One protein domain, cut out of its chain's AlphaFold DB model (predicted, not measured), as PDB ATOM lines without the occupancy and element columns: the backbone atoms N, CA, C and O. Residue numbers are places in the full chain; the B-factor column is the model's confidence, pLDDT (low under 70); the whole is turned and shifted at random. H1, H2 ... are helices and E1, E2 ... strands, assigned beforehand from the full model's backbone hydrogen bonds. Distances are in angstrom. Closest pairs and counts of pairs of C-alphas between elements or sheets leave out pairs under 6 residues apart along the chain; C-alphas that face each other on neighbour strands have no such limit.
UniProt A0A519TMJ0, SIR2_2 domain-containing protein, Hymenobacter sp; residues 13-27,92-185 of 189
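This is residues 13 to 27 and 92 to 185 of the 189 residues of the protein "SIR2_2 domain-containing protein" of Hymenobacter sp (UniProt A0A519TMJ0). A small sheet of three short strands, E1, E2 and E3, stands between a cluster of short helices, H1, H2 and H3, and the single helix H4. The end of the printed part leads away from this body to H5 and H6, the two elements farthest from the mean of the C-alphas. The printed part has 109 residues with six named helices and three named strands, in the order E1 H1 H2 E2 H3 H4 E3 H5 H6; the sheet's order is E1 E2 E3, all parallel. The class is mixed, helices and strands, though under half of the residues are in named elements. The whole is compact, with a radius of gyration of the C-alphas of 14.3 A and spans of 41 by 34 by 21 A.

E1, residues 14 to 17, is an edge strand, parallel to the inner strand E2, residues 106 to 109, at 28 degrees; N 15 and O 106 are 2.9 A apart, within hydrogen-bond range. E2 is parallel to the edge strand E3, residues 152 to 155, at 11 degrees, with N 154 and O 107 at 2.8 A. Residues 133 to 134 pair, parallel, with residues 154 to 155 of E3. H1, residues 19 to 25, is not on the sheet and only just touches H2, residues 94 to 101, with 3 pairs of C-alphas within 8 A, the closest being Ile 21 and Ile 95 at 6.9 A. H2 touches H3, residues 115 to 123, the closest C-alphas being those of His 96 and Ser 119 at 6.3 A; both helices only graze the sheet. H4, residues 138 to 144, also only grazes it, with residues 140 to 144, and is apart from H3. E2, H3, H4 and E3 form a strand-helix-strand unit, two parallel neighbour strands with helices between them in the chain. H5, residues 170 to 174, and H6, residues 181 to 185, are not on the sheet and are apart from each other. In H2 to H6 every O i to N i+4 pair is within hydrogen-bond range; in H1 it is 1 of 3, beside 3 of 4 O i to N i+3 pairs.

E1 begins at C-alpha 14, (0.402, -12.267, 128.404). H2 is 10.6 A long, E2 10.3 A and H3, the longest helix, 11.9 A from C-alpha 115 at (-7.336, -11.896, 113.274). H6 ends at C-alpha 185, (22.280, -8.754, 116.191).

The C-alphas farthest apart, those of Asp 126 and Gly 179, are 42.4 A apart. Residues 28 to 91 are not printed, and C-alphas 27 and 92 are 10.9 A apart across the cut. The links H3 to H4 and E3 to H5 are long, 14 residues each. The model's pLDDT is under 70 at residue 147 and residues 177 to 185, and the mean of the printed part is 90.0.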
ATOM      1  N   THR A  13      -0.223  -9.860 132.492       92.94
ATOM      2  CA  THR A  13      -0.588 -11.145 131.898       92.94
ATOM      3  C   THR A  13      -0.498 -11.098 130.384       92.94
ATOM      4  O   THR A  13      -1.131 -10.277 129.718       92.94
ATOM      5  N   VAL A  14       0.245 -12.058 129.840       94.06
ATOM      6  CA  VAL A  14       0.402 -12.267 128.404       94.06
ATOM      7  C   VAL A  14      -0.397 -13.488 127.974       94.06
ATOM      8  O   VAL A  14      -0.236 -14.580 128.522       94.06
ATOM      9  N   LEU A  15      -1.240 -13.321 126.958       96.25
ATOM     10  CA  LEU A  15      -1.956 -14.426 126.333       96.25
ATOM     11  C   LEU A  15      -1.176 -14.937 125.125       96.25
ATOM     12  O   LEU A  15      -0.982 -14.220 124.143       96.25
ATOM     13  N   PHE A  16      -0.759 -16.200 125.187       97.06
ATOM     14  CA  PHE A  16      -0.189 -16.893 124.039       97.06
ATOM     15  C   PHE A  16      -1.306 -17.528 123.206       97.06
ATOM     16  O   PHE A  16      -2.018 -18.417 123.676       97.06
ATOM     17  N   VAL A  17      -1.458 -17.082 121.961       97.19
ATOM     18  CA  VAL A  17      -2.542 -17.491 121.066       97.19
ATOM     19  C   VAL A  17      -1.969 -18.249 119.872       97.19
ATOM     20  O   VAL A  17      -1.248 -17.685 119.053       97.19
ATOM     21  N   GLY A  18      -2.304 -19.535 119.766       95.81
ATOM     22  CA  GLY A  18      -1.899 -20.390 118.647       95.81
ATOM     23  C   GLY A  18      -2.943 -20.495 117.530       95.81
ATOM     24  O   GLY A  18      -4.056 -19.969 117.621       95.81
ATOM     25  N   SER A  19      -2.607 -21.248 116.481       93.19
ATOM     26  CA  SER A  19      -3.413 -21.375 115.252       93.19
ATOM     27  C   SER A  19      -4.744 -22.098 115.454       93.19
ATOM     28  O   SER A  19      -5.664 -21.934 114.656       93.19
ATOM     29  N   GLY A  20      -4.891 -22.835 116.562       95.19
ATOM     30  CA  GLY A  20      -6.151 -23.471 116.953       95.19
ATOM     31  C   GLY A  20      -7.320 -22.488 117.079       95.19
ATOM     32  O   GLY A  20      -8.464 -22.863 116.827       95.19
ATOM     33  N   ILE A  21      -7.047 -21.223 117.412       96.38
ATOM     34  CA  ILE A  21      -8.069 -20.170 117.464       96.38
ATOM     35  C   ILE A  21      -8.499 -19.753 116.051       96.38
ATOM     36  O   ILE A  21      -9.698 -19.651 115.780       96.38
ATOM     37  N   SER A  22      -7.548 -19.619 115.125       97.25
ATOM     38  CA  SER A  22      -7.810 -19.242 113.732       97.25
ATOM     39  C   SER A  22      -8.575 -20.313 112.938       97.25
ATOM     40  O   SER A  22      -9.226 -19.981 111.945       97.25
ATOM     41  N   LEU A  23      -8.598 -21.577 113.391       97.25
ATOM     42  CA  LEU A  23      -9.429 -22.642 112.793       97.25
ATOM     43  C   LEU A  23     -10.914 -22.256 112.731       97.25
ATOM     44  O   LEU A  23     -11.598 -22.540 111.748       97.25
ATOM     45  N   TRP A  24     -11.410 -21.547 113.749       96.62
ATOM     46  CA  TRP A  24     -12.797 -21.067 113.818       96.62
ATOM     47  C   TRP A  24     -13.116 -19.971 112.795       96.62
ATOM     48  O   TRP A  24     -14.278 -19.604 112.629       96.62
ATOM     49  N   SER A  25     -12.092 -19.440 112.130       97.62
ATOM     50  CA  SER A  25     -12.188 -18.469 111.041       97.62
ATOM     51  C   SER A  25     -11.889 -19.098 109.673       97.62
ATOM     52  O   SER A  25     -11.748 -18.378 108.688       97.62
ATOM     53  N   GLY A  26     -11.819 -20.435 109.594       97.12
ATOM     54  CA  GLY A  26     -11.620 -21.182 108.349       97.12
ATOM     55  C   GLY A  26     -10.160 -21.350 107.924       97.12
ATOM     56  O   GLY A  26      -9.905 -21.867 106.836       97.12
ATOM     57  N   LEU A  27      -9.202 -20.934 108.760       97.69
ATOM     58  CA  LEU A  27      -7.782 -21.159 108.498       97.69
ATOM     59  C   LEU A  27      -7.417 -22.629 108.753       97.69
ATOM     60  O   LEU A  27      -8.089 -23.310 109.533       97.69
ATOM     61  N   PRO A  92     -12.566 -12.351 112.254       98.00
ATOM     62  CA  PRO A  92     -12.611 -12.838 113.619       98.00
ATOM     63  C   PRO A  92     -13.933 -13.532 113.946       98.00
ATOM     64  O   PRO A  92     -15.014 -12.989 113.701       98.00
ATOM     65  N   SER A  93     -13.831 -14.726 114.518       97.62
ATOM     66  CA  SER A  93     -14.960 -15.506 115.035       97.62
ATOM     67  C   SER A  93     -15.250 -15.192 116.512       97.62
ATOM     68  O   SER A  93     -14.525 -14.433 117.156       97.62
ATOM     69  N   ASP A  94     -16.305 -15.790 117.077       97.69
ATOM     70  CA  ASP A  94     -16.722 -15.555 118.471       97.69
ATOM     71  C   ASP A  94     -15.632 -15.872 119.508       97.69
ATOM     72  O   ASP A  94     -15.519 -15.192 120.527       97.69
ATOM     73  N   ILE A  95     -14.790 -16.879 119.249       97.75
ATOM     74  CA  ILE A  95     -13.702 -17.218 120.172       97.75
ATOM     75  C   ILE A  95     -12.683 -16.078 120.286       97.75
ATOM     76  O   ILE A  95     -12.168 -15.831 121.373       97.75
ATOM     77  N   HIS A  96     -12.456 -15.325 119.207       98.12
ATOM     78  CA  HIS A  96     -11.571 -14.170 119.244       98.12
ATOM     79  C   HIS A  96     -12.163 -13.052 120.103       98.12
ATOM     80  O   HIS A  96     -11.459 -12.500 120.942       98.12
ATOM     81  N   ARG A  97     -13.470 -12.776 119.965       97.75
ATOM     82  CA  ARG A  97     -14.180 -11.826 120.838       97.75
ATOM     83  C   ARG A  97     -13.973 -12.182 122.306       97.75
ATOM     84  O   ARG A  97     -13.541 -11.338 123.081       97.75
ATOM     85  N   LYS A  98     -14.207 -13.448 122.660       97.00
ATOM     86  CA  LYS A  98     -14.036 -13.937 124.033       97.00
ATOM     87  C   LYS A  98     -12.611 -13.749 124.538       97.00
ATOM     88  O   LYS A  98     -12.445 -13.316 125.668       97.00
ATOM     89  N   ILE A  99     -11.601 -14.028 123.709       96.56
ATOM     90  CA  ILE A  99     -10.189 -13.795 124.051       96.56
ATOM     91  C   ILE A  99      -9.934 -12.315 124.361       96.56
ATOM     92  O   ILE A  99      -9.298 -12.013 125.366       96.56
ATOM     93  N   ILE A 100     -10.461 -11.396 123.547       95.81
ATOM     94  CA  ILE A 100     -10.318  -9.950 123.774       95.81
ATOM     95  C   ILE A 100     -11.036  -9.499 125.059       95.81
ATOM     96  O   ILE A 100     -10.539  -8.624 125.774       95.81
ATOM     97  N   GLU A 101     -12.174 -10.110 125.382       94.81
ATOM     98  CA  GLU A 101     -12.970  -9.825 126.582       94.81
ATOM     99  C   GLU A 101     -12.362 -10.390 127.881       94.81
ATOM    100  O   GLU A 101     -12.788  -9.981 128.960       94.81
ATOM    101  N   LEU A 102     -11.345 -11.265 127.821       94.00
ATOM    102  CA  LEU A 102     -10.722 -11.856 129.020       94.00
ATOM    103  C   LEU A 102     -10.035 -10.834 129.937       94.00
ATOM    104  O   LEU A 102      -9.821 -11.133 131.110       94.00
ATOM    105  N   GLY A 103      -9.666  -9.661 129.418       90.56
ATOM    106  CA  GLY A 103      -9.007  -8.602 130.188       90.56
ATOM    107  C   GLY A 103      -7.600  -8.251 129.696       90.56
ATOM    108  O   GLY A 103      -7.401  -7.075 129.383       90.56
ATOM    109  N   PRO A 104      -6.663  -9.216 129.567       93.50
ATOM    110  CA  PRO A 104      -5.287  -8.943 129.153       93.50
ATOM    111  C   PRO A 104      -5.170  -8.124 127.863       93.50
ATOM    112  O   PRO A 104      -5.986  -8.265 126.945       93.50
ATOM    113  N   SER A 105      -4.138  -7.281 127.790       93.75
ATOM    114  CA  SER A 105      -3.820  -6.460 126.610       93.75
ATOM    115  C   SER A 105      -2.474  -6.796 125.961       93.75
ATOM    116  O   SER A 105      -2.069  -6.151 124.998       93.75
ATOM    117  N   CYS A 106      -1.802  -7.841 126.442       95.19
ATOM    118  CA  CYS A 106      -0.551  -8.336 125.882       95.19
ATOM    119  C   CYS A 106      -0.793  -9.684 125.205       95.19
ATOM    120  O   CYS A 106      -1.218 -10.645 125.853       95.19
ATOM    121  N   PHE A 107      -0.498  -9.771 123.911       96.69
ATOM    122  CA  PHE A 107      -0.673 -10.991 123.129       96.69
ATOM    123  C   PHE A 107       0.638 -11.404 122.473       96.69
ATOM    124  O   PHE A 107       1.329 -10.588 121.866       96.69
ATOM    125  N   ILE A 108       0.945 -12.695 122.541       96.88
ATOM    126  CA  ILE A 108       1.994 -13.328 121.742       96.88
ATOM    127  C   ILE A 108       1.330 -14.372 120.855       96.88
ATOM    128  O   ILE A 108       0.477 -15.132 121.311       96.88
ATOM    129  N   THR A 109       1.712 -14.433 119.586       97.25
ATOM    130  CA  THR A 109       1.182 -15.425 118.654       97.25
ATOM    131  C   THR A 109       2.250 -15.948 117.704       97.25
ATOM    132  O   THR A 109       3.217 -15.266 117.366       97.25
ATOM    133  N   THR A 110       2.060 -17.186 117.264       95.00
ATOM    134  CA  THR A 110       2.807 -17.815 116.166       95.00
ATOM    135  C   THR A 110       2.039 -17.762 114.845       95.00
ATOM    136  O   THR A 110       2.476 -18.362 113.866       95.00
ATOM    137  N   ASN A 111       0.872 -17.116 114.823       96.44
ATOM    138  CA  ASN A 111       0.002 -17.054 113.658       96.44
ATOM    139  C   ASN A 111       0.424 -15.908 112.733       96.44
ATOM    140  O   ASN A 111       0.822 -14.841 113.195       96.44
ATOM    141  N   TYR A 112       0.283 -16.124 111.427       97.50
ATOM    142  CA  TYR A 112       0.612 -15.124 110.406       97.50
ATOM    143  C   TYR A 112      -0.575 -14.211 110.068       97.50
ATOM    144  O   TYR A 112      -0.379 -13.096 109.587       97.50
ATOM    145  N   ASP A 113      -1.805 -14.680 110.302       97.69
ATOM    146  CA  ASP A 113      -3.049 -13.942 110.057       97.69
ATOM    147  C   ASP A 113      -3.196 -12.716 110.968       97.69
ATOM    148  O   ASP A 113      -2.523 -12.625 111.988       97.69
ATOM    149  N   ASN A 114      -4.063 -11.771 110.602       97.38
ATOM    150  CA  ASN A 114      -4.292 -10.531 111.352       97.38
ATOM    151  C   ASN A 114      -5.558 -10.573 112.236       97.38
ATOM    152  O   ASN A 114      -6.153  -9.528 112.530       97.38
ATOM    153  N   LEU A 115      -6.036 -11.764 112.619       98.25
ATOM    154  CA  LEU A 115      -7.336 -11.896 113.274       98.25
ATOM    155  C   LEU A 115      -7.344 -11.310 114.685       98.25
ATOM    156  O   LEU A 115      -8.370 -10.763 115.083       98.25
ATOM    157  N   LEU A 116      -6.243 -11.360 115.442       97.56
ATOM    158  CA  LEU A 116      -6.175 -10.727 116.767       97.56
ATOM    159  C   LEU A 116      -6.278  -9.202 116.659       97.56
ATOM    160  O   LEU A 116      -7.036  -8.567 117.386       97.56
ATOM    161  N   GLU A 117      -5.578  -8.628 115.697       97.25
ATOM    162  CA  GLU A 117      -5.509  -7.206 115.397       97.25
ATOM    163  C   GLU A 117      -6.865  -6.671 114.919       97.25
ATOM    164  O   GLU A 117      -7.328  -5.608 115.338       97.25
ATOM    165  N   GLU A 118      -7.531  -7.409 114.027       97.31
ATOM    166  CA  GLU A 118      -8.913  -7.137 113.615       97.31
ATOM    167  C   GLU A 118      -9.889  -7.273 114.795       97.31
ATOM    168  O   GLU A 118     -10.815  -6.472 114.927       97.31
ATOM    169  N   SER A 119      -9.671  -8.240 115.692       97.38
ATOM    170  CA  SER A 119     -10.512  -8.443 116.881       97.38
ATOM    171  C   SER A 119     -10.419  -7.281 117.860       97.38
ATOM    172  O   SER A 119     -11.444  -6.790 118.333       97.38
ATOM    173  N   ILE A 120      -9.200  -6.816 118.135       96.88
ATOM    174  CA  ILE A 120      -8.944  -5.658 118.990       96.88
ATOM    175  C   ILE A 120      -9.649  -4.430 118.414       96.88
ATOM    176  O   ILE A 120     -10.459  -3.819 119.105       96.88
ATOM    177  N   ARG A 121      -9.441  -4.125 117.125       96.00
ATOM    178  CA  ARG A 121     -10.098  -2.982 116.461       96.00
ATOM    179  C   ARG A 121     -11.620  -3.068 116.494       96.00
ATOM    180  O   ARG A 121     -12.288  -2.045 116.594       96.00
ATOM    181  N   LYS A 122     -12.175  -4.277 116.400       96.69
ATOM    182  CA  LYS A 122     -13.623  -4.494 116.354       96.69
ATOM    183  C   LYS A 122     -14.298  -4.414 117.724       96.69
ATOM    184  O   LYS A 122     -15.400  -3.883 117.809       96.69
ATOM    185  N   TRP A 123     -13.688  -4.978 118.768       96.38
ATOM    186  CA  TRP A 123     -14.329  -5.149 120.081       96.38
ATOM    187  C   TRP A 123     -13.718  -4.307 121.203       96.38
ATOM    188  O   TRP A 123     -14.313  -4.204 122.272       96.38
ATOM    189  N   LYS A 124     -12.574  -3.667 120.959       93.69
ATOM    190  CA  LYS A 124     -11.961  -2.654 121.828       93.69
ATOM    191  C   LYS A 124     -11.550  -1.408 121.014       93.69
ATOM    192  O   LYS A 124     -10.386  -1.018 121.062       93.69
ATOM    193  N   PRO A 125     -12.475  -0.770 120.265       92.12
ATOM    194  CA  PRO A 125     -12.144   0.335 119.358       92.12
ATOM    195  C   PRO A 125     -11.557   1.566 120.068       92.12
ATOM    196  O   PRO A 125     -10.774   2.292 119.468       92.12
ATOM    197  N   ASP A 126     -11.902   1.773 121.343       92.44
ATOM    198  CA  ASP A 126     -11.416   2.900 122.150       92.44
ATOM    199  C   ASP A 126     -10.094   2.599 122.879       92.44
ATOM    200  O   ASP A 126      -9.523   3.473 123.530       92.44
ATOM    201  N   SER A 127      -9.606   1.354 122.815       89.06
ATOM    202  CA  SER A 127      -8.327   0.982 123.422       89.06
ATOM    203  C   SER A 127      -7.180   1.309 122.478       89.06
ATOM    204  O   SER A 127      -7.191   0.930 121.307       89.06
ATOM    205  N   PHE A 128      -6.152   1.968 123.004       90.62
ATOM    206  CA  PHE A 128      -4.900   2.103 122.281       90.62
ATOM    207  C   PHE A 128      -4.202   0.744 122.225       90.62
ATOM    208  O   PHE A 128      -4.016   0.111 123.255       90.62
ATOM    209  N   PHE A 129      -3.812   0.323 121.026       92.19
ATOM    210  CA  PHE A 129      -2.872  -0.765 120.797       92.19
ATOM    211  C   PHE A 129      -1.833  -0.280 119.805       92.19
ATOM    212  O   PHE A 129      -2.162   0.379 118.813       92.19
ATOM    213  N   ARG A 130      -0.572  -0.618 120.060       91.25
ATOM    214  CA  ARG A 130       0.491  -0.328 119.101       91.25
ATOM    215  C   ARG A 130       0.360  -1.215 117.861       91.25
ATOM    216  O   ARG A 130      -0.303  -2.255 117.893       91.25
ATOM    217  N   SER A 131       1.008  -0.806 116.770       92.25
ATOM    218  CA  SER A 131       1.139  -1.661 115.586       92.25
ATOM    219  C   SER A 131       1.728  -3.024 115.977       92.25
ATOM    220  O   SER A 131       2.584  -3.063 116.866       92.25
ATOM    221  N   PRO A 132       1.299  -4.129 115.338       94.75
ATOM    222  CA  PRO A 132       1.824  -5.455 115.642       94.75
ATOM    223  C   PRO A 132       3.339  -5.480 115.504       94.75
ATOM    224  O   PRO A 132       3.882  -4.994 114.509       94.75
ATOM    225  N   VAL A 133       4.001  -6.052 116.504       95.69
ATOM    226  CA  VAL A 133       5.447  -6.237 116.496       95.69
ATOM    227  C   VAL A 133       5.757  -7.564 115.813       95.69
ATOM    228  O   VAL A 133       5.128  -8.583 116.114       95.69
ATOM    229  N   ILE A 134       6.726  -7.568 114.902       95.12
ATOM    230  CA  ILE A 134       7.206  -8.776 114.216       95.12
ATOM    231  C   ILE A 134       8.696  -9.001 114.477       95.12
ATOM    232  O   ILE A 134       9.440  -8.087 114.817       95.12
ATOM    233  N   ASN A 135       9.161 -10.226 114.252       89.69
ATOM    234  CA  ASN A 135      10.538 -10.682 114.502       89.69
ATOM    235  C   ASN A 135      11.671  -9.945 113.744       89.69
ATOM    236  O   ASN A 135      12.846 -10.226 113.979       89.69
ATOM    237  N   ARG A 136      11.349  -9.010 112.843       89.00
ATOM    238  CA  ARG A 136      12.312  -8.150 112.128       89.00
ATOM    239  C   ARG A 136      12.463  -6.754 112.746       89.00
ATOM    240  O   ARG A 136      13.337  -6.002 112.330       89.00
ATOM    241  N   GLN A 137      11.620  -6.406 113.716       89.62
ATOM    242  CA  GLN A 137      11.554  -5.097 114.366       89.62
ATOM    243  C   GLN A 137      12.273  -5.156 115.719       89.62
ATOM    244  O   GLN A 137      11.649  -5.314 116.767       89.62
ATOM    245  N   LEU A 138      13.611  -5.144 115.692       84.94
ATOM    246  CA  LEU A 138      14.435  -5.426 116.878       84.94
ATOM    247  C   LEU A 138      14.230  -4.407 118.008       84.94
ATOM    248  O   LEU A 138      14.186  -4.803 119.170       84.94
ATOM    249  N   LEU A 139      14.073  -3.122 117.676       84.50
ATOM    250  CA  LEU A 139      13.864  -2.060 118.665       84.50
ATOM    251  C   LEU A 139      12.502  -2.220 119.346       84.50
ATOM    252  O   LEU A 139      12.413  -2.272 120.568       84.50
ATOM    253  N   GLU A 140      11.450  -2.410 118.557       88.25
ATOM    254  CA  GLU A 140      10.096  -2.628 119.054       88.25
ATOM    255  C   GLU A 140       9.991  -3.939 119.841       88.25
ATOM    256  O   GLU A 140       9.259  -4.005 120.828       88.25
ATOM    257  N   THR A 141      10.746  -4.967 119.439       86.31
ATOM    258  CA  THR A 141      10.867  -6.232 120.175       86.31
ATOM    259  C   THR A 141      11.529  -6.007 121.537       86.31
ATOM    260  O   THR A 141      11.034  -6.511 122.543       86.31
ATOM    261  N   ALA A 142      12.610  -5.226 121.601       84.88
ATOM    262  CA  ALA A 142      13.264  -4.881 122.863       84.88
ATOM    263  C   ALA A 142      12.328  -4.089 123.794       84.88
ATOM    264  O   ALA A 142      12.301  -4.354 124.997       84.88
ATOM    265  N   ASP A 143      11.508  -3.188 123.243       85.62
ATOM    266  CA  ASP A 143      10.514  -2.429 124.010       85.62
ATOM    267  C   ASP A 143       9.460  -3.334 124.662       85.62
ATOM    268  O   ASP A 143       9.093  -3.119 125.816       85.62
ATOM    269  N   ILE A 144       8.955  -4.348 123.945       87.00
ATOM    270  CA  ILE A 144       7.872  -5.210 124.456       87.00
ATOM    271  C   ILE A 144       8.334  -6.297 125.434       87.00
ATOM    272  O   ILE A 144       7.500  -6.926 126.079       87.00
ATOM    273  N   ILE A 145       9.643  -6.536 125.553       81.75
ATOM    274  CA  ILE A 145      10.214  -7.492 126.520       81.75
ATOM    275  C   ILE A 145      10.355  -6.853 127.916       81.75
ATOM    276  O   ILE A 145      10.551  -7.548 128.914       81.75
ATOM    277  N   GLN A 146      10.225  -5.528 128.022       80.31
ATOM    278  CA  GLN A 146      10.275  -4.828 129.304       80.31
ATOM    279  C   GLN A 146       9.051  -5.161 130.170       80.31
ATOM    280  O   GLN A 146       7.930  -5.243 129.678       80.31
ATOM    281  N   ALA A 147       9.239  -5.270 131.490       68.94
ATOM    282  CA  ALA A 147       8.171  -5.636 132.434       68.94
ATOM    283  C   ALA A 147       6.962  -4.673 132.436       68.94
ATOM    284  O   ALA A 147       5.875  -5.035 132.873       68.94
ATOM    285  N   SER A 148       7.142  -3.437 131.960       78.81
ATOM    286  CA  SER A 148       6.081  -2.434 131.840       78.81
ATOM    287  C   SER A 148       5.358  -2.441 130.490       78.81
ATOM    288  O   SER A 148       4.446  -1.635 130.307       78.81
ATOM    289  N   ALA A 149       5.762  -3.287 129.540       86.06
ATOM    290  CA  ALA A 149       5.171  -3.329 128.210       86.06
ATOM    291  C   ALA A 149       3.707  -3.775 128.256       86.06
ATOM    292  O   ALA A 149       3.354  -4.749 128.923       86.06
ATOM    293  N   ARG A 150       2.855  -3.046 127.532       90.88
ATOM    294  CA  ARG A 150       1.408  -3.272 127.461       90.88
ATOM    295  C   ARG A 150       0.883  -3.001 126.064       90.88
ATOM    296  O   ARG A 150       1.583  -2.406 125.242       90.88
ATOM    297  N   ASP A 151      -0.352  -3.433 125.831       93.88
ATOM    298  CA  ASP A 151      -1.146  -3.051 124.664       93.88
ATOM    299  C   ASP A 151      -0.453  -3.394 123.336       93.88
ATOM    300  O   ASP A 151      -0.323  -2.570 122.421       93.88
ATOM    301  N   PHE A 152       0.035  -4.634 123.251       94.88
ATOM    302  CA  PHE A 152       0.796  -5.130 122.111       94.88
ATOM    303  C   PHE A 152       0.311  -6.494 121.626       94.88
ATOM    304  O   PHE A 152      -0.193  -7.325 122.383       94.88
ATOM    305  N   VAL A 153       0.550  -6.732 120.338       97.06
ATOM    306  CA  VAL A 153       0.508  -8.054 119.712       97.06
ATOM    307  C   VAL A 153       1.899  -8.327 119.159       97.06
ATOM    308  O   VAL A 153       2.398  -7.542 118.353       97.06
ATOM    309  N   PHE A 154       2.528  -9.416 119.592       96.56
ATOM    310  CA  PHE A 154       3.833  -9.848 119.101       96.56
ATOM    311  C   PHE A 154       3.717 -11.143 118.303       96.56
ATOM    312  O   PHE A 154       3.276 -12.169 118.827       96.56
ATOM    313  N   LYS A 155       4.129 -11.101 117.036       97.19
ATOM    314  CA  LYS A 155       4.031 -12.218 116.092       97.19
ATOM    315  C   LYS A 155       5.406 -12.837 115.884       97.19
ATOM    316  O   LYS A 155       6.212 -12.375 115.074       97.19
ATOM    317  N   LEU A 156       5.672 -13.903 116.632       93.75
ATOM    318  CA  LEU A 156       6.982 -14.556 116.698       93.75
ATOM    319  C   LEU A 156       7.453 -15.072 115.336       93.75
ATOM    320  O   LEU A 156       8.633 -14.983 114.999       93.75
ATOM    321  N   HIS A 157       6.527 -15.619 114.551       94.81
ATOM    322  CA  HIS A 157       6.842 -16.235 113.265       94.81
ATOM    323  C   HIS A 157       6.615 -15.297 112.076       94.81
ATOM    324  O   HIS A 157       6.696 -15.747 110.938       94.81
ATOM    325  N   GLY A 158       6.367 -14.012 112.329       95.69
ATOM    326  CA  GLY A 158       6.119 -13.022 111.290       95.69
ATOM    327  C   GLY A 158       4.639 -12.812 110.976       95.69
ATOM    328  O   GLY A 158       3.748 -13.261 111.697       95.69
ATOM    329  N   ASP A 159       4.391 -12.093 109.888       97.44
ATOM    330  CA  ASP A 159       3.079 -11.590 109.490       97.44
ATOM    331  C   ASP A 159       2.828 -11.859 108.001       97.44
ATOM    332  O   ASP A 159       3.722 -11.697 107.174       97.44
ATOM    333  N   ALA A 160       1.610 -12.257 107.631       97.25
ATOM    334  CA  ALA A 160       1.260 -12.524 106.234       97.25
ATOM    335  C   ALA A 160       1.344 -11.275 105.326       97.25
ATOM    336  O   ALA A 160       1.473 -11.389 104.104       97.25
ATOM    337  N   GLY A 161       1.301 -10.076 105.904       95.69
ATOM    338  CA  GLY A 161       1.596  -8.799 105.266       95.69
ATOM    339  C   GLY A 161       3.084  -8.560 104.978       95.69
ATOM    340  O   GLY A 161       3.378  -7.802 104.054       95.69
ATOM    341  N   ASP A 162       4.003  -9.240 105.675       95.50
ATOM    342  CA  ASP A 162       5.458  -9.190 105.456       95.50
ATOM    343  C   ASP A 162       6.037 -10.600 105.256       95.50
ATOM    344  O   ASP A 162       6.502 -11.267 106.183       95.50
ATOM    345  N   SER A 163       6.083 -11.049 104.003       92.81
ATOM    346  CA  SER A 163       6.576 -12.384 103.653       92.81
ATOM    347  C   SER A 163       8.039 -12.636 104.032       92.81
ATOM    348  O   SER A 163       8.435 -13.788 104.196       92.81
ATOM    349  N   ALA A 164       8.855 -11.588 104.180       93.31
ATOM    350  CA  ALA A 164      10.261 -11.723 104.559       93.31
ATOM    351  C   ALA A 164      10.449 -11.968 106.067       93.31
ATOM    352  O   ALA A 164      11.569 -12.254 106.501       93.31
ATOM    353  N   SER A 165       9.379 -11.834 106.859       94.94
ATOM    354  CA  SER A 165       9.342 -12.122 108.298       94.94
ATOM    355  C   SER A 165       8.963 -13.569 108.631       94.94
ATOM    356  O   SER A 165       9.099 -13.987 109.778       94.94
ATOM    357  N   ILE A 166       8.507 -14.344 107.641       96.38
ATOM    358  CA  ILE A 166       7.927 -15.671 107.862       96.38
ATOM    359  C   ILE A 166       8.961 -16.669 108.379       96.38
ATOM    360  O   ILE A 166      10.032 -16.836 107.795       96.38
ATOM    361  N   ILE A 167       8.584 -17.381 109.442       95.75
ATOM    362  CA  ILE A 167       9.319 -18.516 110.004       95.75
ATOM    363  C   ILE A 167       8.423 -19.750 109.955       95.75
ATOM    364  O   ILE A 167       7.408 -19.828 110.646       95.75
ATOM    365  N   LEU A 168       8.795 -20.694 109.097       95.44
ATOM    366  CA  LEU A 168       8.046 -21.900 108.752       95.44
ATOM    367  C   LEU A 168       8.962 -23.094 108.422       95.44
ATOM    368  O   LEU A 168       8.480 -24.219 108.366       95.44
ATOM    369  N   THR A 169      10.256 -22.876 108.185       95.69
ATOM    370  CA  THR A 169      11.202 -23.920 107.756       95.69
ATOM    371  C   THR A 169      12.311 -24.141 108.781       95.69
ATOM    372  O   THR A 169      12.624 -23.240 109.565       95.69
ATOM    373  N   GLN A 170      12.952 -25.314 108.765       91.94
ATOM    374  CA  GLN A 170      14.083 -25.612 109.654       91.94
ATOM    375  C   GLN A 170      15.201 -24.564 109.537       91.94
ATOM    376  O   GLN A 170      15.744 -24.114 110.544       91.94
ATOM    377  N   GLU A 171      15.500 -24.120 108.316       91.94
ATOM    378  CA  GLU A 171      16.521 -23.112 108.032       91.94
ATOM    379  C   GLU A 171      16.165 -21.761 108.663       91.94
ATOM    380  O   GLU A 171      17.038 -21.063 109.174       91.94
ATOM    381  N   GLN A 172      14.883 -21.387 108.651       93.00
ATOM    382  CA  GLN A 172      14.408 -20.146 109.262       93.00
ATOM    383  C   GLN A 172      14.462 -20.215 110.792       93.00
ATOM    384  O   GLN A 172      14.944 -19.270 111.416       93.00
ATOM    385  N   TYR A 173      14.056 -21.334 111.399       89.06
ATOM    386  CA  TYR A 173      14.224 -21.544 112.844       89.06
ATOM    387  C   TYR A 173      15.700 -21.558 113.253       89.06
ATOM    388  O   TYR A 173      16.059 -20.968 114.271       89.06
ATOM    389  N   GLY A 174      16.573 -22.165 112.444       84.31
ATOM    390  CA  GLY A 174      18.016 -22.200 112.692       84.31
ATOM    391  C   GLY A 174      18.637 -20.807 112.837       84.31
ATOM    392  O   GLY A 174      19.521 -20.614 113.668       84.31
ATOM    393  N   LYS A 175      18.120 -19.804 112.112       81.12
ATOM    394  CA  LYS A 175      18.574 -18.405 112.218       81.12
ATOM    395  C   LYS A 175      18.212 -17.729 113.546       81.12
ATOM    396  O   LYS A 175      18.843 -16.728 113.891       81.12
ATOM    397  N   LEU A 176      17.227 -18.252 114.281       73.44
ATOM    398  CA  LEU A 176      16.803 -17.724 115.583       73.44
ATOM    399  C   LEU A 176      17.614 -18.275 116.766       73.44
ATOM    400  O   LEU A 176      17.648 -17.658 117.832       73.44
ATOM    401  N   LEU A 177      18.237 -19.446 116.610       67.62
ATOM    402  CA  LEU A 177      18.921 -20.141 117.702       67.62
ATOM    403  C   LEU A 177      20.238 -19.448 118.109       67.62
ATOM    404  O   LEU A 177      20.800 -18.666 117.338       67.62
ATOM    405  N   PRO A 178      20.765 -19.717 119.323       50.28
ATOM    406  CA  PRO A 178      22.074 -19.221 119.750       50.28
ATOM    407  C   PRO A 178      23.173 -19.588 118.741       50.28
ATOM    408  O   PRO A 178      23.460 -20.762 118.542       50.28
ATOM    409  N   GLY A 179      23.769 -18.572 118.105       54.97
ATOM    410  CA  GLY A 179      24.741 -18.718 117.008       54.97
ATOM    411  C   GLY A 179      24.212 -18.321 115.620       54.97
ATOM    412  O   GLY A 179      25.005 -18.179 114.695       54.97
ATOM    413  N   GLY A 180      22.903 -18.093 115.472       56.53
ATOM    414  CA  GLY A 180      22.297 -17.539 114.259       56.53
ATOM    415  C   GLY A 180      22.470 -16.018 114.129       56.53
ATOM    416  O   GLY A 180      22.702 -15.315 115.118       56.53
ATOM    417  N   GLU A 181      22.328 -15.498 112.905       51.91
ATOM    418  CA  GLU A 181      22.529 -14.074 112.568       51.91
ATOM    419  C   GLU A 181      21.674 -13.121 113.428       51.91
ATOM    420  O   GLU A 181      22.155 -12.065 113.842       51.91
ATOM    421  N   LEU A 182      20.437 -13.508 113.776       50.12
ATOM    422  CA  LEU A 182      19.539 -12.679 114.594       50.12
ATOM    423  C   LEU A 182      19.978 -12.620 116.071       50.12
ATOM    424  O   LEU A 182      19.863 -11.580 116.714       50.12
ATOM    425  N   ASN A 183      20.522 -13.718 116.607       53.00
ATOM    426  CA  ASN A 183      21.046 -13.768 117.978       53.00
ATOM    427  C   ASN A 183      22.285 -12.879 118.130       53.00
ATOM    428  O   ASN A 183      22.448 -12.214 119.151       53.00
ATOM    429  N   HIS A 184      23.137 -12.844 117.101       51.03
ATOM    430  CA  HIS A 184      24.272 -11.928 117.063       51.03
ATOM    431  C   HIS A 184      23.811 -10.470 117.080       51.03
ATOM    432  O   HIS A 184      24.301  -9.716 117.916       51.03
ATOM    433  N   ALA A 185      22.828 -10.109 116.246       47.81
ATOM    434  CA  ALA A 185      22.280  -8.754 116.191       47.81
ATOM    435  C   ALA A 185      21.666  -8.304 117.532       47.81
ATOM    436  O   ALA A 185      21.933  -7.192 117.981       47.81
TER     437      ALA A 185